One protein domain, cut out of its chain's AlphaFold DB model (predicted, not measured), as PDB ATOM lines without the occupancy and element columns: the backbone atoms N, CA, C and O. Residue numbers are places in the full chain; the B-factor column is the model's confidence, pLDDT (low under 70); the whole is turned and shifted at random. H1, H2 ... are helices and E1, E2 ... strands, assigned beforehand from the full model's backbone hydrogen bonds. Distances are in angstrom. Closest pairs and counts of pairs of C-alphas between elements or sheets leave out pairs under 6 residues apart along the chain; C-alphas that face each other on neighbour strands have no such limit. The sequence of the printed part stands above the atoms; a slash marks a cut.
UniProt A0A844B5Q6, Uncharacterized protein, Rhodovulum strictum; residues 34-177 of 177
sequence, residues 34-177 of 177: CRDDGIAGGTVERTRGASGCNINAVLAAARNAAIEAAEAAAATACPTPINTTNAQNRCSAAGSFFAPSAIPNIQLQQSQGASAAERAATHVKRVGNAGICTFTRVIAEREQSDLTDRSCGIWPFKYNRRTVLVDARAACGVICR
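Overview. This is residues 34 to 177 of the 177 residues of an uncharacterized protein of Rhodovulum strictum (UniProt A0A844B5Q6). A long, strongly twisted antiparallel sheet curls round one long helix, H1, in a rod-shaped model. H2 caps one end of the rod near E1 and the end of E5, short H3 packs on E4 away from H1, and the long link of residues 145 to 161 reaches out at the opposite end. The printed part has 144 residues with three named helices and five named strands, in the order E1 E2 H1 H2 H3 E3 E4 E5, and its class is mixed, helices and strands. The sheet is branched at E5, with pairs E1 and E5, E2 and E5, E3 and E4, E4 and E5. The whole is loose, with a radius of gyration of the C-alphas of 18.9 A and spans of 66 by 27 by 24 A.

Along the chain. E1, residues 34 to 36, begins at C-alpha 34 (167.769, 256.980, 333.309). E2, residues 44 to 52, is 26.5 A long. H1, residues 55 to 77, is 32.2 A long and begins at C-alpha 55 (183.888, 228.881, 337.184). H2 is residues 84 to 93, 14.1 A, H3 residues 116 to 120, and E3 residues 123 to 127. E4, residues 132 to 144, measures 35.7 A. E5, residues 162 to 176, measures 41.8 A, bends by 55 degrees at residue 173 and ends at C-alpha 176 (163.685, 261.545, 332.745).

Arrangement. E1 and E2 lie on one side of E5, beside its residues 173 to 175 and 162 to 170, and E4 lies on the other side. N 35 and O 174 are 2.8 A apart, within hydrogen-bond range, as are N 48 and O 166 between E2 and E5 at 2.9 A. E3, E4 and E5 form a meander, each strand the antiparallel neighbour of the one before, with hairpins E3 and E4, E4 and E5. N 125 and O 134 are 3.0 A apart, and N 137 and O 169 are 2.9 A apart, both within range. H1 is on the sheet; its closest C-alphas to E2 are Ala 66 and Arg 48, 4.7 A, and to E5 Ala 70 and Ala 170, 5.2 A. H2 is on the sheet at a height of 9.3 A, across the strands, at 78 degrees to E5 on the local plane; the C-alphas of Cys 91 and Cys 176 are its closest to E5, 5.6 A. H3 is on the sheet at a height of 7.7 A, only just over E4, on which 3 of its C-alphas fall; the closest are those of Ala 120 and Arg 137, 6.1 A. H1 and H3 are apart. In H1, H2 and H3 every O i to N i+4 pair is within hydrogen-bond range.

Size, cuts and confidence. The two C-alphas farthest apart, of Thr 85 and Pro 156, are 66.6 A apart. The printed part has no cut. The links H2 to H3 and E4 to E5 are long. The mean pLDDT of the printed part is 73.2, and 46 residues are under 70, among them residues 37 to 44, 100 to 121 and 145 to 150.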
ATOM      1  N   CYS A  34     166.459 256.365 333.129       76.69
ATOM      2  CA  CYS A  34     167.769 256.980 333.309       76.69
ATOM      3  C   CYS A  34     168.312 257.389 331.934       76.69
ATOM      4  O   CYS A  34     168.248 256.585 330.998       76.69
ATOM      5  N   ARG A  35     168.828 258.618 331.800       75.06
ATOM      6  CA  ARG A  35     169.457 259.155 330.577       75.06
ATOM      7  C   ARG A  35     170.869 259.646 330.849       75.06
ATOM      8  O   ARG A  35     171.104 260.275 331.875       75.06
ATOM      9  N   ASP A  36     171.792 259.357 329.939       72.94
ATOM     10  CA  ASP A  36     173.177 259.826 330.024       72.94
ATOM     11  C   ASP A  36     173.198 261.362 329.961       72.94
ATOM     12  O   ASP A  36     172.593 261.973 329.072       72.94
ATOM     13  N   ASP A  37     173.850 262.004 330.932       63.28
ATOM     14  CA  ASP A  37     173.940 263.466 330.972       63.28
ATOM     15  C   ASP A  37     174.979 264.013 329.969       63.28
ATOM     16  O   ASP A  37     174.957 265.202 329.612       63.28
ATOM     17  N   GLY A  38     175.831 263.130 329.429       56.84
ATOM     18  CA  GLY A  38     176.895 263.459 328.491       56.84
ATOM     19  C   GLY A  38     178.019 264.292 329.112       56.84
ATOM     20  O   GLY A  38     178.788 264.908 328.369       56.84
ATOM     21  N   ILE A  39     178.120 264.355 330.443       56.16
ATOM     22  CA  ILE A  39     179.243 264.970 331.145       56.16
ATOM     23  C   ILE A  39     180.419 263.992 331.072       56.16
ATOM     24  O   ILE A  39     180.528 263.014 331.817       56.16
ATOM     25  N   ALA A  40     181.334 264.277 330.145       42.59
ATOM     26  CA  ALA A  40     182.636 263.630 330.080       42.59
ATOM     27  C   ALA A  40     183.396 263.895 331.395       42.59
ATOM     28  O   ALA A  40     183.915 264.986 331.614       42.59
ATOM     29  N   GLY A  41     183.406 262.908 332.293       43.88
ATOM     30  CA  GLY A  41     184.053 263.004 333.608       43.88
ATOM     31  C   GLY A  41     183.487 262.061 334.676       43.88
ATOM     32  O   GLY A  41     184.191 261.746 335.628       43.88
ATOM     33  N   GLY A  42     182.259 261.558 334.506       52.84
ATOM     34  CA  GLY A  42     181.609 260.658 335.475       52.84
ATOM     35  C   GLY A  42     181.812 259.160 335.232       52.84
ATOM     36  O   GLY A  42     181.194 258.350 335.920       52.84
ATOM     37  N   THR A  43     182.619 258.761 334.241       60.84
ATOM     38  CA  THR A  43     182.831 257.339 333.953       60.84
ATOM     39  C   THR A  43     183.854 256.746 334.909       60.84
ATOM     40  O   THR A  43     185.040 257.059 334.806       60.84
ATOM     41  N   VAL A  44     183.420 255.858 335.798       68.06
ATOM     42  CA  VAL A  44     184.313 255.148 336.710       68.06
ATOM     43  C   VAL A  44     184.441 253.700 336.281       68.06
ATOM     44  O   VAL A  44     183.448 252.984 336.186       68.06
ATOM     45  N   GLU A  45     185.674 253.273 336.030       77.69
ATOM     46  CA  GLU A  45     186.008 251.889 335.715       77.69
ATOM     47  C   GLU A  45     186.554 251.192 336.964       77.69
ATOM     48  O   GLU A  45     187.405 251.734 337.676       77.69
ATOM     49  N   ARG A  46     186.029 250.007 337.271       80.38
ATOM     50  CA  ARG A  46     186.456 249.189 338.403       80.38
ATOM     51  C   ARG A  46     186.628 247.745 337.970       80.38
ATOM     52  O   ARG A  46     185.678 247.093 337.548       80.38
ATOM     53  N   THR A  47     187.839 247.250 338.186       82.00
ATOM     54  CA  THR A  47     188.168 245.834 338.090       82.00
ATOM     55  C   THR A  47     187.890 245.151 339.423       82.00
ATOM     56  O   THR A  47     188.389 245.592 340.466       82.00
ATOM     57  N   ARG A  48     187.135 244.051 339.417       83.44
ATOM     58  CA  ARG A  48     187.027 243.152 340.576       83.44
ATOM     59  C   ARG A  48     187.308 241.717 340.182       83.44
ATOM     60  O   ARG A  48     186.915 241.260 339.114       83.44
ATOM     61  N   GLY A  49     188.008 241.033 341.080       81.75
ATOM     62  CA  GLY A  49     188.338 239.628 340.951       81.75
ATOM     63  C   GLY A  49     187.547 238.779 341.931       81.75
ATOM     64  O   GLY A  49     187.385 239.167 343.087       81.75
ATOM     65  N   ALA A  50     187.111 237.606 341.493       79.88
ATOM     66  CA  ALA A  50     186.702 236.530 342.387       79.88
ATOM     67  C   ALA A  50     187.519 235.281 342.062       79.88
ATOM     68  O   ALA A  50     187.968 235.101 340.928       79.88
ATOM     69  N   SER A  51     187.713 234.408 343.050       82.06
ATOM     70  CA  SER A  51     188.443 233.161 342.850       82.06
ATOM     71  C   SER A  51     187.802 231.995 343.583       82.06
ATOM     72  O   SER A  51     187.401 232.100 344.742       82.06
ATOM     73  N   GLY A  52     187.734 230.848 342.915       82.12
ATOM     74  CA  GLY A  52     187.044 229.674 343.434       82.12
ATOM     75  C   GLY A  52     187.101 228.478 342.493       82.12
ATOM     76  O   GLY A  52     187.782 228.491 341.469       82.12
ATOM     77  N   CYS A  53     186.390 227.422 342.876       80.75
ATOM     78  CA  CYS A  53     186.454 226.124 342.203       80.75
ATOM     79  C   CYS A  53     185.396 225.956 341.105       80.75
ATOM     80  O   CYS A  53     185.581 225.177 340.175       80.75
ATOM     81  N   ASN A  54     184.282 226.683 341.207       84.56
ATOM     82  CA  ASN A  54     183.198 226.655 340.231       84.56
ATOM     83  C   ASN A  54     183.274 227.910 339.358       84.56
ATOM     84  O   ASN A  54     182.955 228.999 339.829       84.56
ATOM     85  N   ILE A  55     183.676 227.750 338.095       81.44
ATOM     86  CA  ILE A  55     183.888 228.881 337.184       81.44
ATOM     87  C   ILE A  55     182.630 229.732 336.988       81.44
ATOM     88  O   ILE A  55     182.722 230.952 337.005       81.44
ATOM     89  N   ASN A  56     181.449 229.114 336.911       84.12
ATOM     90  CA  ASN A  56     180.194 229.841 336.720       84.12
ATOM     91  C   ASN A  56     179.868 230.709 337.943       84.12
ATOM     92  O   ASN A  56     179.462 231.861 337.801       84.12
ATOM     93  N   ALA A  57     180.098 230.180 339.148       85.12
ATOM     94  CA  ALA A  57     179.904 230.931 340.387       85.12
ATOM     95  C   ALA A  57     180.938 232.056 340.541       85.12
ATOM     96  O   ALA A  57     180.594 233.160 340.955       85.12
ATOM     97  N   VAL A  58     182.195 231.792 340.180       83.75
ATOM     98  CA  VAL A  58     183.283 232.775 340.234       83.75
ATOM     99  C   VAL A  58     183.042 233.914 339.245       83.75
ATOM    100  O   VAL A  58     183.175 235.074 339.621       83.75
ATOM    101  N   LEU A  59     182.632 233.605 338.013       84.81
ATOM    102  CA  LEU A  59     182.300 234.601 336.998       84.81
ATOM    103  C   LEU A  59     181.126 235.481 337.444       84.81
ATOM    104  O   LEU A  59     181.222 236.706 337.387       84.81
ATOM    105  N   ALA A  60     180.045 234.876 337.944       84.94
ATOM    106  CA  ALA A  60     178.898 235.621 338.458       84.94
ATOM    107  C   ALA A  60     179.283 236.523 339.646       84.94
ATOM    108  O   ALA A  60     178.891 237.687 339.691       84.94
ATOM    109  N   ALA A  61     180.099 236.016 340.576       84.44
ATOM    110  CA  ALA A  61     180.583 236.787 341.718       84.44
ATOM    111  C   ALA A  61     181.480 237.960 341.292       84.44
ATOM    112  O   ALA A  61     181.293 239.075 341.777       84.44
ATOM    113  N   ALA A  62     182.419 237.734 340.367       84.69
ATOM    114  CA  ALA A  62     183.302 238.779 339.852       84.69
ATOM    115  C   ALA A  62     182.516 239.865 339.103       84.69
ATOM    116  O   ALA A  62     182.756 241.050 339.334       84.69
ATOM    117  N   ARG A  63     181.528 239.478 338.278       83.56
ATOM    118  CA  ARG A  63     180.618 240.417 337.598       83.56
ATOM    119  C   ARG A  63     179.870 241.289 338.594       83.56
ATOM    120  O   ARG A  63     179.979 242.512 338.519       83.56
ATOM    121  N   ASN A  64     179.153 240.675 339.532       85.31
ATOM    122  CA  ASN A  64     178.339 241.410 340.501       85.31
ATOM    123  C   ASN A  64     179.205 242.359 341.341       85.31
ATOM    124  O   ASN A  64     178.870 243.531 341.482       85.31
ATOM    125  N   ALA A  65     180.369 241.895 341.803       84.50
ATOM    126  CA  ALA A  65     181.296 242.725 342.565       84.50
ATOM    127  C   ALA A  65     181.847 243.905 341.744       84.50
ATOM    128  O   ALA A  65     181.990 245.009 342.275       84.50
ATOM    129  N   ALA A  66     182.180 243.693 340.465       85.06
ATOM    130  CA  ALA A  66     182.667 244.753 339.583       85.06
ATOM    131  C   ALA A  66     181.587 245.813 339.346       85.06
ATOM    132  O   ALA A  66     181.864 247.006 339.469       85.06
ATOM    133  N   ILE A  67     180.353 245.374 339.082       83.88
ATOM    134  CA  ILE A  67     179.192 246.248 338.892       83.88
ATOM    135  C   ILE A  67     178.942 247.090 340.144       83.88
ATOM    136  O   ILE A  67     178.932 248.315 340.053       83.88
ATOM    137  N   GLU A  68     178.820 246.467 341.318       84.62
ATOM    138  CA  GLU A  68     178.580 247.179 342.580       84.62
ATOM    139  C   GLU A  68     179.696 248.181 342.899       84.62
ATOM    140  O   GLU A  68     179.437 249.304 343.339       84.62
ATOM    141  N   ALA A  69     180.954 247.803 342.650       83.88
ATOM    142  CA  ALA A  69     182.093 248.686 342.868       83.88
ATOM    143  C   ALA A  69     182.082 249.890 341.917       83.88
ATOM    144  O   ALA A  69     182.406 251.003 342.339       83.88
ATOM    145  N   ALA A  70     181.728 249.679 340.648       83.25
ATOM    146  CA  ALA A  70     181.597 250.748 339.669       83.25
ATOM    147  C   ALA A  70     180.427 251.679 340.027       83.25
ATOM    148  O   ALA A  70     180.616 252.892 340.054       83.25
ATOM    149  N   GLU A  71     179.265 251.133 340.402       81.75
ATOM    150  CA  GLU A  71     178.098 251.902 340.852       81.75
ATOM    151  C   GLU A  71     178.407 252.777 342.067       81.75
ATOM    152  O   GLU A  71     178.107 253.969 342.066       81.75
ATOM    153  N   ALA A  72     179.025 252.207 343.104       81.50
ATOM    154  CA  ALA A  72     179.364 252.944 344.319       81.50
ATOM    155  C   ALA A  72     180.364 254.075 344.039       81.50
ATOM    156  O   ALA A  72     180.256 255.179 344.581       81.50
ATOM    157  N   ALA A  73     181.336 253.811 343.165       79.31
ATOM    158  CA  ALA A  73     182.327 254.804 342.800       79.31
ATOM    159  C   ALA A  73     181.727 255.909 341.918       79.31
ATOM    160  O   ALA A  73     182.009 257.079 342.164       79.31
ATOM    161  N   ALA A  74     180.851 255.568 340.968       78.50
ATOM    162  CA  ALA A  74     180.103 256.551 340.192       78.50
ATOM    163  C   ALA A  74     179.197 257.389 341.097       78.50
ATOM    164  O   ALA A  74     179.261 258.603 341.028       78.50
ATOM    165  N   ALA A  75     178.460 256.791 342.035       74.19
ATOM    166  CA  ALA A  75     177.629 257.536 342.984       74.19
ATOM    167  C   ALA A  75     178.413 258.577 343.809       74.19
ATOM    168  O   ALA A  75     177.853 259.601 344.188       74.19
ATOM    169  N   THR A  76     179.702 258.326 344.064       75.38
ATOM    170  CA  THR A  76     180.599 259.266 344.761       75.38
ATOM    171  C   THR A  76     181.204 260.305 343.811       75.38
ATOM    172  O   THR A  76     181.432 261.444 344.203       75.38
ATOM    173  N   ALA A  77     181.489 259.910 342.569       73.31
ATOM    174  CA  ALA A  77     182.096 260.764 341.552       73.31
ATOM    175  C   ALA A  77     181.077 261.640 340.802       73.31
ATOM    176  O   ALA A  77     181.466 262.641 340.202       73.31
ATOM    177  N   CYS A  78     179.789 261.280 340.815       72.19
ATOM    178  CA  CYS A  78     178.746 262.039 340.144       72.19
ATOM    179  C   CYS A  78     178.607 263.420 340.798       72.19
ATOM    180  O   CYS A  78     178.375 263.505 342.009       72.19
ATOM    181  N   PRO A  79     178.716 264.509 340.018       64.75
ATOM    182  CA  PRO A  79     178.627 265.850 340.561       64.75
ATOM    183  C   PRO A  79     177.242 266.089 341.167       64.75
ATOM    184  O   PRO A  79     176.207 265.915 340.523       64.75
ATOM    185  N   THR A  80     177.237 266.521 342.424       64.38
ATOM    186  CA  THR A  80     176.069 267.091 343.097       64.38
ATOM    187  C   THR A  80     176.376 268.561 343.398       64.38
ATOM    188  O   THR A  80     177.416 268.837 343.996       64.38
ATOM    189  N   PRO A  81     175.523 269.522 342.991       59.69
ATOM    190  CA  PRO A  81     174.206 269.366 342.362       59.69
ATOM    191  C   PRO A  81     174.257 269.152 340.835       59.69
ATOM    192  O   PRO A  81     175.131 269.682 340.150       59.69
ATOM    193  N   ILE A  82     173.270 268.430 340.286       64.75
ATOM    194  CA  ILE A  82     173.050 268.378 338.832       64.75
ATOM    195  C   ILE A  82     172.725 269.789 338.336       64.75
ATOM    196  O   ILE A  82     171.873 270.469 338.910       64.75
ATOM    197  N   ASN A  83     173.324 270.204 337.220       72.06
ATOM    198  CA  ASN A  83     172.833 271.359 336.475       72.06
ATOM    199  C   ASN A  83     171.447 271.026 335.888       72.06
ATOM    200  O   ASN A  83     171.333 270.381 334.843       72.06
ATOM    201  N   THR A  84     170.394 271.434 336.595       72.00
ATOM    202  CA  THR A  84     168.996 271.119 336.273       72.00
ATOM    203  C   THR A  84     168.583 271.625 334.895       72.00
ATOM    204  O   THR A  84     167.829 270.940 334.211       72.00
ATOM    205  N   THR A  85     169.124 272.758 334.441       75.81
ATOM    206  CA  THR A  85     168.901 273.290 333.090       75.81
ATOM    207  C   THR A  85     169.465 272.353 332.023       75.81
ATOM    208  O   THR A  85     168.779 272.014 331.060       75.81
ATOM    209  N   ASN A  86     170.695 271.863 332.204       74.75
ATOM    210  CA  ASN A  86     171.285 270.896 331.276       74.75
ATOM    211  C   ASN A  86     170.518 269.568 331.285       74.75
ATOM    212  O   ASN A  86     170.242 269.017 330.221       74.75
ATOM    213  N   ALA A  87     170.120 269.088 332.464       74.06
ATOM    214  CA  ALA A  87     169.315 267.877 332.599       74.06
ATOM    215  C   ALA A  87     167.955 268.004 331.890       74.06
ATOM    216  O   ALA A  87     167.556 267.112 331.141       74.06
ATOM    217  N   GLN A  88     167.276 269.145 332.049       77.69
ATOM    218  CA  GLN A  88     166.034 269.466 331.343       77.69
ATOM    219  C   GLN A  88     166.221 269.494 329.829       77.69
ATOM    220  O   GLN A  88     165.406 268.908 329.115       77.69
ATOM    221  N   ASN A  89     167.301 270.099 329.334       78.88
ATOM    222  CA  ASN A  89     167.600 270.139 327.903       78.88
ATOM    223  C   ASN A  89     167.852 268.734 327.338       78.88
ATOM    224  O   ASN A  89     167.364 268.408 326.255       78.88
ATOM    225  N   ARG A  90     168.559 267.873 328.085       76.19
ATOM    226  CA  ARG A  90     168.817 266.478 327.697       76.19
ATOM    227  C   ARG A  90     167.541 265.644 327.657       76.19
ATOM    228  O   ARG A  90     167.320 264.963 326.661       76.19
ATOM    229  N   CYS A  91     166.689 265.725 328.682       78.00
ATOM    230  CA  CYS A  91     165.399 265.033 328.673       78.00
ATOM    231  C   CYS A  91     164.489 265.565 327.549       78.00
ATOM    232  O   CYS A  91     163.901 264.772 326.817       78.00
ATOM    233  N   SER A  92     164.443 266.885 327.336       78.38
ATOM    234  CA  SER A  92     163.610 267.509 326.293       78.38
ATOM    235  C   SER A  92     164.024 267.092 324.880       78.38
ATOM    236  O   SER A  92     163.171 266.716 324.081       78.38
ATOM    237  N   ALA A  93     165.328 267.077 324.577       73.25
ATOM    238  CA  ALA A  93     165.853 266.597 323.290       73.25
ATOM    239  C   ALA A  93     165.503 265.124 323.012       73.25
ATOM    240  O   ALA A  93     165.470 264.669 321.871       73.25
ATOM    241  N   ALA A  94     165.245 264.383 324.080       68.56
ATOM    242  CA  ALA A  94     164.903 262.979 324.101       68.56
ATOM    243  C   ALA A  94     163.390 262.698 324.055       68.56
ATOM    244  O   ALA A  94     163.010 261.525 324.029       68.56
ATOM    245  N   GLY A  95     162.546 263.737 324.069       71.12
ATOM    246  CA  GLY A  95     161.089 263.606 324.151       71.12
ATOM    247  C   GLY A  95     160.571 263.211 325.538       71.12
ATOM    248  O   GLY A  95     159.462 262.699 325.644       71.12
ATOM    249  N   SER A  96     161.363 263.426 326.590       74.81
ATOM    250  CA  SER A  96     161.049 263.051 327.972       74.81
ATOM    251  C   SER A  96     161.073 264.268 328.907       74.81
ATOM    252  O   SER A  96     161.769 265.252 328.660       74.81
ATOM    253  N   PHE A  97     160.353 264.217 330.026       73.06
ATOM    254  CA  PHE A  97     160.350 265.299 331.021       73.06
ATOM    255  C   PHE A  97     161.393 265.053 332.119       73.06
ATOM    256  O   PHE A  97     161.503 263.943 332.626       73.06
ATOM    257  N   PHE A  98     162.159 266.064 332.532       76.31
ATOM    258  CA  PHE A  98     163.125 265.895 333.629       76.31
ATOM    259  C   PHE A  98     162.427 265.769 334.988       76.31
ATOM    260  O   PHE A  98     161.601 266.607 335.341       76.31
ATOM    261  N   ALA A  99     162.795 264.761 335.780       72.69
ATOM    262  CA  ALA A  99     162.245 264.526 337.113       72.69
ATOM    263  C   ALA A  99     163.265 264.923 338.207       72.69
ATOM    264  O   ALA A  99     164.056 264.078 338.629       72.69
ATOM    265  N   PRO A 100     163.245 266.182 338.701       60.06
ATOM    266  CA  PRO A 100     164.313 266.731 339.543       60.06
ATOM    267  C   PRO A 100     164.491 266.033 340.895       60.06
ATOM    268  O   PRO A 100     165.615 265.761 341.286       60.06
ATOM    269  N   SER A 101     163.411 265.746 341.619       62.22
ATOM    270  CA  SER A 101     163.439 265.138 342.961       62.22
ATOM    271  C   SER A 101     162.032 265.247 343.546       62.22
ATOM    272  O   SER A 101     161.593 266.363 343.803       62.22
ATOM    273  N   ALA A 102     161.302 264.142 343.732       51.19
ATOM    274  CA  ALA A 102     160.052 264.139 344.523       51.19
ATOM    275  C   ALA A 102     159.410 262.757 344.685       51.19
ATOM    276  O   ALA A 102     158.501 262.601 345.489       51.19
ATOM    277  N   ILE A 103     159.810 261.764 343.892       56.50
ATOM    278  CA  ILE A 103     159.007 260.545 343.772       56.50
ATOM    279  C   ILE A 103     159.750 259.416 344.471       56.50
ATOM    280  O   ILE A 103     160.751 258.938 343.924       56.50
ATOM    281  N   PRO A 104     159.312 259.010 345.675       50.97
ATOM    282  CA  PRO A 104     160.027 258.035 346.492       50.97
ATOM    283  C   PRO A 104     160.067 256.623 345.888       50.97
ATOM    284  O   PRO A 104     160.835 255.802 346.366       50.97
ATOM    285  N   ASN A 105     159.333 256.349 344.801       55.28
ATOM    286  CA  ASN A 105     159.194 255.011 344.218       55.28
ATOM    287  C   ASN A 105     159.275 255.028 342.678       55.28
ATOM    288  O   ASN A 105     158.335 254.606 342.009       55.28
ATOM    289  N   ILE A 106     160.364 255.546 342.093       60.62
ATOM    290  CA  ILE A 106     160.599 255.384 340.644       60.62
ATOM    291  C   ILE A 106     161.450 254.137 340.426       60.62
ATOM    292  O   ILE A 106     162.617 254.112 340.819       60.62
ATOM    293  N   GLN A 107     160.877 253.140 339.757       63.06
ATOM    294  CA  GLN A 107     161.657 252.077 339.139       63.06
ATOM    295  C   GLN A 107     162.298 252.656 337.880       63.06
ATOM    296  O   GLN A 107     161.593 253.179 337.018       63.06
ATOM    297  N   LEU A 108     163.629 252.648 337.824       68.38
ATOM    298  CA  LEU A 108     164.356 253.150 336.667       68.38
ATOM    299  C   LEU A 108     164.470 252.043 335.635       68.38
ATOM    300  O   LEU A 108     165.056 250.998 335.910       68.38
ATOM    301  N   GLN A 109     163.939 252.306 334.452       65.88
ATOM    302  CA  GLN A 109     164.169 251.459 333.297       65.88
ATOM    303  C   GLN A 109     165.447 251.884 332.584       65.88
ATOM    304  O   GLN A 109     165.815 253.068 332.537       65.88
ATOM    305  N   GLN A 110     166.113 250.896 331.997       63.28
ATOM    306  CA  GLN A 110     167.166 251.158 331.037       63.28
ATOM    307  C   GLN A 110     166.533 251.811 329.810       63.28
ATOM    308  O   GLN A 110     165.700 251.208 329.137       63.28
ATOM    309  N   SER A 111     166.927 253.045 329.495       60.81
ATOM    310  CA  SER A 111     166.593 253.604 328.189       60.81
ATOM    311  C   SER A 111     167.207 252.711 327.113       60.81
ATOM    312  O   SER A 111     168.401 252.422 327.175       60.81
ATOM    313  N   GLN A 112     166.434 252.333 326.087       55.03
ATOM    314  CA  GLN A 112     166.995 251.690 324.888       55.03
ATOM    315  C   GLN A 112     168.026 252.568 324.155       55.03
ATOM    316  O   GLN A 112     168.609 252.130 323.171       55.03
ATOM    317  N   GLY A 113     168.286 253.777 324.657       53.50
ATOM    318  CA  GLY A 113     169.545 254.475 324.494       53.50
ATOM    319  C   GLY A 113     169.726 255.108 323.124       53.50
ATOM    320  O   GLY A 113     169.815 254.437 322.091       53.50
ATOM    321  N   ALA A 114     169.882 256.428 323.108       53.91
ATOM    322  CA  ALA A 114     170.356 257.124 321.919       53.91
ATOM    323  C   ALA A 114     171.862 256.866 321.705       53.91
ATOM    324  O   ALA A 114     172.311 256.821 320.558       53.91
ATOM    325  N   SER A 115     172.624 256.631 322.785       59.03
ATOM    326  CA  SER A 115     174.071 256.376 322.757       59.03
ATOM    327  C   SER A 115     174.439 254.892 322.947       59.03
ATOM    328  O   SER A 115     173.684 254.091 323.502       59.03
ATOM    329  N   ALA A 116     175.648 254.510 322.516       60.16
ATOM    330  CA  ALA A 116     176.176 253.155 322.708       60.16
ATOM    331  C   ALA A 116     176.431 252.803 324.190       60.16
ATOM    332  O   ALA A 116     176.510 251.626 324.537       60.16
ATOM    333  N   ALA A 117     176.577 253.801 325.067       59.34
ATOM    334  CA  ALA A 117     176.742 253.584 326.501       59.34
ATOM    335  C   ALA A 117     175.412 253.193 327.164       59.34
ATOM    336  O   ALA A 117     175.382 252.224 327.918       59.34
ATOM    337  N   GLU A 118     174.318 253.870 326.806       58.50
ATOM    338  CA  GLU A 118     172.970 253.577 327.310       58.50
ATOM    339  C   GLU A 118     172.481 252.192 326.855       58.50
ATOM    340  O   GLU A 118     171.983 251.420 327.671       58.50
ATOM    341  N   ARG A 119     172.711 251.829 325.581       61.28
ATOM    342  CA  ARG A 119     172.358 250.502 325.030       61.28
ATOM    343  C   ARG A 119     173.121 249.343 325.658       61.28
ATOM    344  O   ARG A 119     172.622 248.225 325.676       61.28
ATOM    345  N   ALA A 120     174.345 249.596 326.111       61.69
ATOM    346  CA  ALA A 120     175.227 248.570 326.655       61.69
ATOM    347  C   ALA A 120     175.150 248.456 328.183       61.69
ATOM    348  O   ALA A 120     175.818 247.592 328.749       61.69
ATOM    349  N   ALA A 121     174.397 249.330 328.860       67.38
ATOM    350  CA  ALA A 121     174.194 249.216 330.298       67.38
ATOM    351  C   ALA A 121     173.501 247.883 330.634       67.38
ATOM    352  O   ALA A 121     172.684 247.372 329.879       67.38
ATOM    353  N   THR A 122     173.853 247.281 331.758       71.25
ATOM    354  CA  THR A 122     173.183 246.081 332.281       71.25
ATOM    355  C   THR A 122     172.536 246.354 333.631       71.25
ATOM    356  O   THR A 122     171.634 245.626 334.035       71.25
ATOM    357  N   HIS A 123     172.955 247.427 334.307       74.88
ATOM    358  CA  HIS A 123     172.410 247.846 335.591       74.88
ATOM    359  C   HIS A 123     172.160 249.349 335.605       74.88
ATOM    360  O   HIS A 123     172.969 250.136 335.104       74.88
ATOM    361  N   VAL A 124     171.024 249.737 336.185       77.06
ATOM    362  CA  VAL A 124     170.641 251.130 336.401       77.06
ATOM    363  C   VAL A 124     170.190 251.290 337.841       77.06
ATOM    364  O   VAL A 124     169.339 250.539 338.321       77.06
ATOM    365  N   LYS A 125     170.739 252.288 338.530       78.00
ATOM    366  CA  LYS A 125     170.430 252.547 339.936       78.00
ATOM    367  C   LYS A 125     170.199 254.026 340.175       78.00
ATOM    368  O   LYS A 125     170.861 254.874 339.590       78.00
ATOM    369  N   ARG A 126     169.253 254.349 341.053       77.69
ATOM    370  CA  ARG A 126     169.051 255.720 341.526       77.69
ATOM    371  C   ARG A 126     170.136 256.076 342.542       77.69
ATOM    372  O   ARG A 126     170.403 255.293 343.451       77.69
ATOM    373  N   VAL A 127     170.685 257.283 342.438       76.88
ATOM    374  CA  VAL A 127     171.624 257.828 343.426       76.88
ATOM    375  C   VAL A 127     170.912 258.870 344.283       76.88
ATOM    376  O   VAL A 127     170.588 259.966 343.824       76.88
ATOM    377  N   GLY A 128     170.656 258.517 345.544       71.38
ATOM    378  CA  GLY A 128     169.995 259.400 346.507       71.38
ATOM    379  C   GLY A 128     168.632 259.915 346.025       71.38
ATOM    380  O   GLY A 128     167.898 259.220 345.326       71.38
ATOM    381  N   ASN A 129     168.298 261.153 346.399       66.50
ATOM    382  CA  ASN A 129     167.016 261.793 346.072       66.50
ATOM    383  C   ASN A 129     167.131 262.922 345.034       66.50
ATOM    384  O   ASN A 129     166.136 263.581 344.753       66.50
ATOM    385  N   ALA A 130     168.315 263.146 344.463       63.75
ATOM    386  CA  ALA A 130     168.639 264.342 343.680       63.75
ATOM    387  C   ALA A 130     168.284 264.254 342.181       63.75
ATOM    388  O   ALA A 130     168.784 265.053 341.402       63.75
ATOM    389  N   GLY A 131     167.487 263.264 341.756       72.06
ATOM    390  CA  GLY A 131     167.178 263.065 340.329       72.06
ATOM    391  C   GLY A 131     168.339 262.470 339.516       72.06
ATOM    392  O   GLY A 131     168.295 262.495 338.287       72.06
ATOM    393  N   ILE A 132     169.361 261.936 340.199       77.38
ATOM    394  CA  ILE A 132     170.538 261.279 339.613       77.38
ATOM    395  C   ILE A 132     170.294 259.775 339.508       77.38
ATOM    396  O   ILE A 132     169.686 259.148 340.384       77.38
ATOM    397  N   CYS A 133     170.847 259.178 338.467       80.12
ATOM    398  CA  CYS A 133     170.977 257.742 338.328       80.12
ATOM    399  C   CYS A 133     172.366 257.368 337.795       80.12
ATOM    400  O   CYS A 133     173.100 258.214 337.293       80.12
ATOM    401  N   THR A 134     172.747 256.106 337.943       79.94
ATOM    402  CA  THR A 134     173.985 255.545 337.399       79.94
ATOM    403  C   THR A 134     173.659 254.427 336.434       79.94
ATOM    404  O   THR A 134     172.808 253.590 336.735       79.94
ATOM    405  N   PHE A 135     174.377 254.385 335.319       78.69
ATOM    406  CA  PHE A 135     174.378 253.272 334.378       78.69
ATOM    407  C   PHE A 135     175.660 252.496 334.526       78.69
ATOM    408  O   PHE A 135     176.723 253.101 334.471       78.69
ATOM    409  N   THR A 136     175.578 251.179 334.604       81.12
ATOM    410  CA  THR A 136     176.763 250.335 334.695       81.12
ATOM    411  C   THR A 136     176.739 249.286 333.609       81.12
ATOM    412  O   THR A 136     175.698 248.693 333.330       81.12
ATOM    413  N   ARG A 137     177.900 249.050 332.999       81.81
ATOM    414  CA  ARG A 137     178.121 247.980 332.030       81.81
ATOM    415  C   ARG A 137     179.402 247.228 332.331       81.81
ATOM    416  O   ARG A 137     180.381 247.819 332.785       81.81
ATOM    417  N   VAL A 138     179.423 245.951 331.988       82.50
ATOM    418  CA  VAL A 138     180.659 245.168 331.930       82.50
ATOM    419  C   VAL A 138     181.333 245.420 330.580       82.50
ATOM    420  O   VAL A 138     180.668 245.391 329.547       82.50
ATOM    421  N   ILE A 139     182.632 245.727 330.584       81.88
ATOM    422  CA  ILE A 139     183.410 246.025 329.368       81.88
ATOM    423  C   ILE A 139     184.327 244.866 328.999       81.88
ATOM    424  O   ILE A 139     184.509 244.582 327.817       81.88
ATOM    425  N   ALA A 140     184.916 244.207 329.994       82.06
ATOM    426  CA  ALA A 140     185.833 243.110 329.755       82.06
ATOM    427  C   ALA A 140     185.768 242.074 330.871       82.06
ATOM    428  O   ALA A 140     185.495 242.382 332.031       82.06
ATOM    429  N   GLU A 141     186.062 240.837 330.490       84.38
ATOM    430  CA  GLU A 141     186.151 239.691 331.383       84.38
ATOM    431  C   GLU A 141     187.419 238.937 331.032       84.38
ATOM    432  O   GLU A 141     187.693 238.660 329.862       84.38
ATOM    433  N   ARG A 142     188.228 238.649 332.046       83.00
ATOM    434  CA  ARG A 142     189.490 237.943 331.889       83.00
ATOM    435  C   ARG A 142     189.532 236.803 332.883       83.00
ATOM    436  O   ARG A 142     189.503 237.016 334.092       83.00
ATOM    437  N   GLU A 143     189.628 235.589 332.368       80.62
ATOM    438  CA  GLU A 143     189.944 234.434 333.195       80.62
ATOM    439  C   GLU A 143     191.458 234.369 333.393       80.62
ATOM    440  O   GLU A 143     192.221 234.255 332.434       80.62
ATOM    441  N   GLN A 144     191.894 234.429 334.647       73.94
ATOM    442  CA  GLN A 144     193.264 234.154 335.043       73.94
ATOM    443  C   GLN A 144     193.299 232.789 335.734       73.94
ATOM    444  O   GLN A 144     192.809 232.603 336.850       73.94
ATOM    445  N   SER A 145     193.842 231.795 335.032       62.34
ATOM    446  CA  SER A 145     194.050 230.459 335.589       62.34
ATOM    447  C   SER A 145     195.453 230.365 336.175       62.34
ATOM    448  O   SER A 145     196.416 230.151 335.440       62.34
ATOM    449  N   ASP A 146     195.573 230.482 337.495       61.59
ATOM    450  CA  ASP A 146     196.821 230.166 338.185       61.59
ATOM    451  C   ASP A 146     196.951 228.639 338.283       61.59
ATOM    452  O   ASP A 146     196.397 227.981 339.163       61.59
ATOM    453  N   LEU A 147     197.679 228.047 337.329       61.56
ATOM    454  CA  LEU A 147     197.923 226.596 337.229       61.56
ATOM    455  C   LEU A 147     198.641 226.001 338.458       61.56
ATOM    456  O   LEU A 147     198.709 224.777 338.603       61.56
ATOM    457  N   THR A 148     199.188 226.854 339.322       63.22
ATOM    458  CA  THR A 148     199.933 226.504 340.534       63.22
ATOM    459  C   THR A 148     199.056 226.384 341.784       63.22
ATOM    460  O   THR A 148     199.483 225.735 342.738       63.22
ATOM    461  N   ASP A 149     197.829 226.922 341.794       65.94
ATOM    462  CA  ASP A 149     196.948 226.901 342.973       65.94
ATOM    463  C   ASP A 149     195.924 225.746 342.903       65.94
ATOM    464  O   ASP A 149     194.798 225.873 342.413       65.94
ATOM    465  N   ARG A 150     196.336 224.565 343.387       65.94
ATOM    466  CA  ARG A 150     195.523 223.328 343.451       65.94
ATOM    467  C   ARG A 150     194.802 223.171 344.793       65.94
ATOM    468  O   ARG A 150     194.981 222.173 345.497       65.94
ATOM    469  N   SER A 151     194.005 224.169 345.156       73.31
ATOM    470  CA  SER A 151     193.292 224.242 346.440       73.31
ATOM    471  C   SER A 151     191.870 223.653 346.429       73.31
ATOM    472  O   SER A 151     191.251 223.547 347.485       73.31
ATOM    473  N   CYS A 152     191.348 223.221 345.276       75.12
ATOM    474  CA  CYS A 152     189.968 222.742 345.137       75.12
ATOM    475  C   CYS A 152     189.863 221.210 345.132       75.12
ATOM    476  O   CYS A 152     190.559 220.562 344.362       75.12
ATOM    477  N   GLY A 153     188.937 220.636 345.907       70.56
ATOM    478  CA  GLY A 153     188.650 219.191 345.931       70.56
ATOM    479  C   GLY A 153     189.325 218.419 347.073       70.56
ATOM    480  O   GLY A 153     190.215 218.925 347.756       70.56
ATOM    481  N   ILE A 154     188.873 217.182 347.297       73.31
ATOM    482  CA  ILE A 154     189.445 216.250 348.282       73.31
ATOM    483  C   ILE A 154     190.379 215.293 347.540       73.31
ATOM    484  O   ILE A 154     190.091 214.868 346.421       73.31
ATOM    485  N   TRP A 155     191.518 214.964 348.151       68.88
ATOM    486  CA  TRP A 155     192.465 214.006 347.583       68.88
ATOM    487  C   TRP A 155     191.756 212.682 347.232       68.88
ATOM    488  O   TRP A 155     190.978 212.196 348.052       68.88
ATOM    489  N   PRO A 156     191.993 212.087 346.046       63.50
ATOM    490  CA  PRO A 156     193.025 212.412 345.051       63.50
ATOM    491  C   PRO A 156     192.595 213.412 343.960       63.50
ATOM    492  O   PRO A 156     193.418 213.810 343.136       63.50
ATOM    493  N   PHE A 157     191.338 213.855 343.943       69.19
ATOM    494  CA  PHE A 157     190.799 214.718 342.893       69.19
ATOM    495  C   PHE A 157     190.969 216.196 343.255       69.19
ATOM    496  O   PHE A 157     190.019 216.876 343.642       69.19
ATOM    497  N   LYS A 158     192.208 216.694 343.157       74.31
ATOM    498  CA  LYS A 158     192.481 218.132 343.262       74.31
ATOM    499  C   LYS A 158     192.323 218.806 341.901       74.31
ATOM    500  O   LYS A 158     192.925 218.378 340.919       74.31
ATOM    501  N   TYR A 159     191.565 219.890 341.868       74.81
ATOM    502  CA  TYR A 159     191.354 220.745 340.706       74.81
ATOM    503  C   TYR A 159     192.009 222.111 340.936       74.81
ATOM    504  O   TYR A 159     192.246 222.524 342.076       74.81
ATOM    505  N   ASN A 160     192.294 222.822 339.847       77.69
ATOM    506  CA  ASN A 160     192.864 224.164 339.921       77.69
ATOM    507  C   ASN A 160     191.788 225.169 340.333       77.69
ATOM    508  O   ASN A 160     190.675 225.161 339.792       77.69
ATOM    509  N   ARG A 161     192.143 226.065 341.251       79.38
ATOM    510  CA  ARG A 161     191.352 227.258 341.525       79.38
ATOM    511  C   ARG A 161     191.412 228.172 340.304       79.38
ATOM    512  O   ARG A 161     192.452 228.300 339.662       79.38
ATOM    513  N   ARG A 162     190.287 228.793 339.966       81.50
ATOM    514  CA  ARG A 162     190.208 229.766 338.874       81.50
ATOM    515  C   ARG A 162     189.958 231.146 339.444       81.50
ATOM    516  O   ARG A 162     189.156 231.280 340.369       81.50
ATOM    517  N   THR A 163     190.607 232.145 338.864       82.56
ATOM    518  CA  THR A 163     190.384 233.555 339.169       82.56
ATOM    519  C   THR A 163     189.774 234.215 337.944       82.56
ATOM    520  O   THR A 163     190.216 233.993 336.820       82.56
ATOM    521  N   VAL A 164     188.736 235.017 338.140       85.06
ATOM    522  CA  VAL A 164     188.129 235.807 337.068       85.06
ATOM    523  C   VAL A 164     188.194 237.261 337.471       85.06
ATOM    524  O   VAL A 164     187.774 237.603 338.572       85.06
ATOM    525  N   LEU A 165     188.719 238.091 336.578       84.44
ATOM    526  CA  LEU A 165     188.756 239.541 336.680       84.44
ATOM    527  C   LEU A 165     187.696 240.110 335.742       84.44
ATOM    528  O   LEU A 165     187.643 239.752 334.566       84.44
ATOM    529  N   VAL A 166     186.855 240.994 336.262       85.38
ATOM    530  CA  VAL A 166     185.818 241.672 335.487       85.38
ATOM    531  C   VAL A 166     186.011 243.173 335.605       85.38
ATOM    532  O   VAL A 166     186.102 243.698 336.715       85.38
ATOM    533  N   ASP A 167     186.044 243.839 334.455       84.69
ATOM    534  CA  ASP A 167     186.094 245.290 334.327       84.69
ATOM    535  C   ASP A 167     184.686 245.819 334.067       84.69
ATOM    536  O   ASP A 167     184.087 245.567 333.015       84.69
ATOM    537  N   ALA A 168     184.152 246.572 335.025       84.06
ATOM    538  CA  ALA A 168     182.884 247.272 334.881       84.06
ATOM    539  C   ALA A 168     183.111 248.779 334.805       84.06
ATOM    540  O   ALA A 168     183.954 249.330 335.509       84.06
ATOM    541  N   ARG A 169     182.321 249.461 333.976       83.19
ATOM    542  CA  ARG A 169     182.278 250.919 333.887       83.19
ATOM    543  C   ARG A 169     180.897 251.409 334.257       83.19
ATOM    544  O   ARG A 169     179.916 250.951 333.676       83.19
ATOM    545  N   ALA A 170     180.851 252.377 335.158       81.56
ATOM    546  CA  ALA A 170     179.642 253.097 335.505       81.56
ATOM    547  C   ALA A 170     179.726 254.554 335.044       81.56
ATOM    548  O   ALA A 170     180.814 255.119 335.041       81.56
ATOM    549  N   ALA A 171     178.605 255.147 334.647       78.56
ATOM    550  CA  ALA A 171     178.469 256.544 334.248       78.56
ATOM    551  C   ALA A 171     177.276 257.189 334.960       78.56
ATOM    552  O   ALA A 171     176.339 256.498 335.367       78.56
ATOM    553  N   CYS A 172     177.313 258.510 335.091       78.88
ATOM    554  CA  CYS A 172     176.239 259.296 335.683       78.88
ATOM    555  C   CYS A 172     175.145 259.588 334.656       78.88
ATOM    556  O   CYS A 172     175.393 259.686 333.457       78.88
ATOM    557  N   GLY A 173     173.927 259.732 335.150       77.75
ATOM    558  CA  GLY A 173     172.767 260.064 334.356       77.75
ATOM    559  C   GLY A 173     171.738 260.847 335.151       77.75
ATOM    560  O   GLY A 173     171.799 260.970 336.378       77.75
ATOM    561  N   VAL A 174     170.759 261.355 334.421       78.50
ATOM    562  CA  VAL A 174     169.616 262.103 334.933       78.50
ATOM    563  C   VAL A 174     168.341 261.298 334.742       78.50
ATOM    564  O   VAL A 174     168.193 260.551 333.775       78.50
ATOM    565  N   ILE A 175     167.402 261.438 335.673       79.56
ATOM    566  CA  ILE A 175     166.116 260.748 335.590       79.56
ATOM    567  C   ILE A 175     165.155 261.581 334.735       79.56
ATOM    568  O   ILE A 175     164.784 262.700 335.095       79.56
ATOM    569  N   CYS A 176     164.722 261.006 333.617       78.06
ATOM    570  CA  CYS A 176     163.685 261.545 332.745       78.06
ATOM    571  C   CYS A 176     162.390 260.718 332.859       78.06
ATOM    572  O   CYS A 176     162.406 259.595 333.355       78.06
ATOM    573  N   ARG A 177     161.265 261.257 332.396       75.75
ATOM    574  CA  ARG A 177     159.942 260.626 332.350       75.75
ATOM    575  C   ARG A 177     159.420 260.511 330.936       75.75
ATOM    576  O   ARG A 177     159.525 261.525 330.214       75.75
TER     577      ARG A 177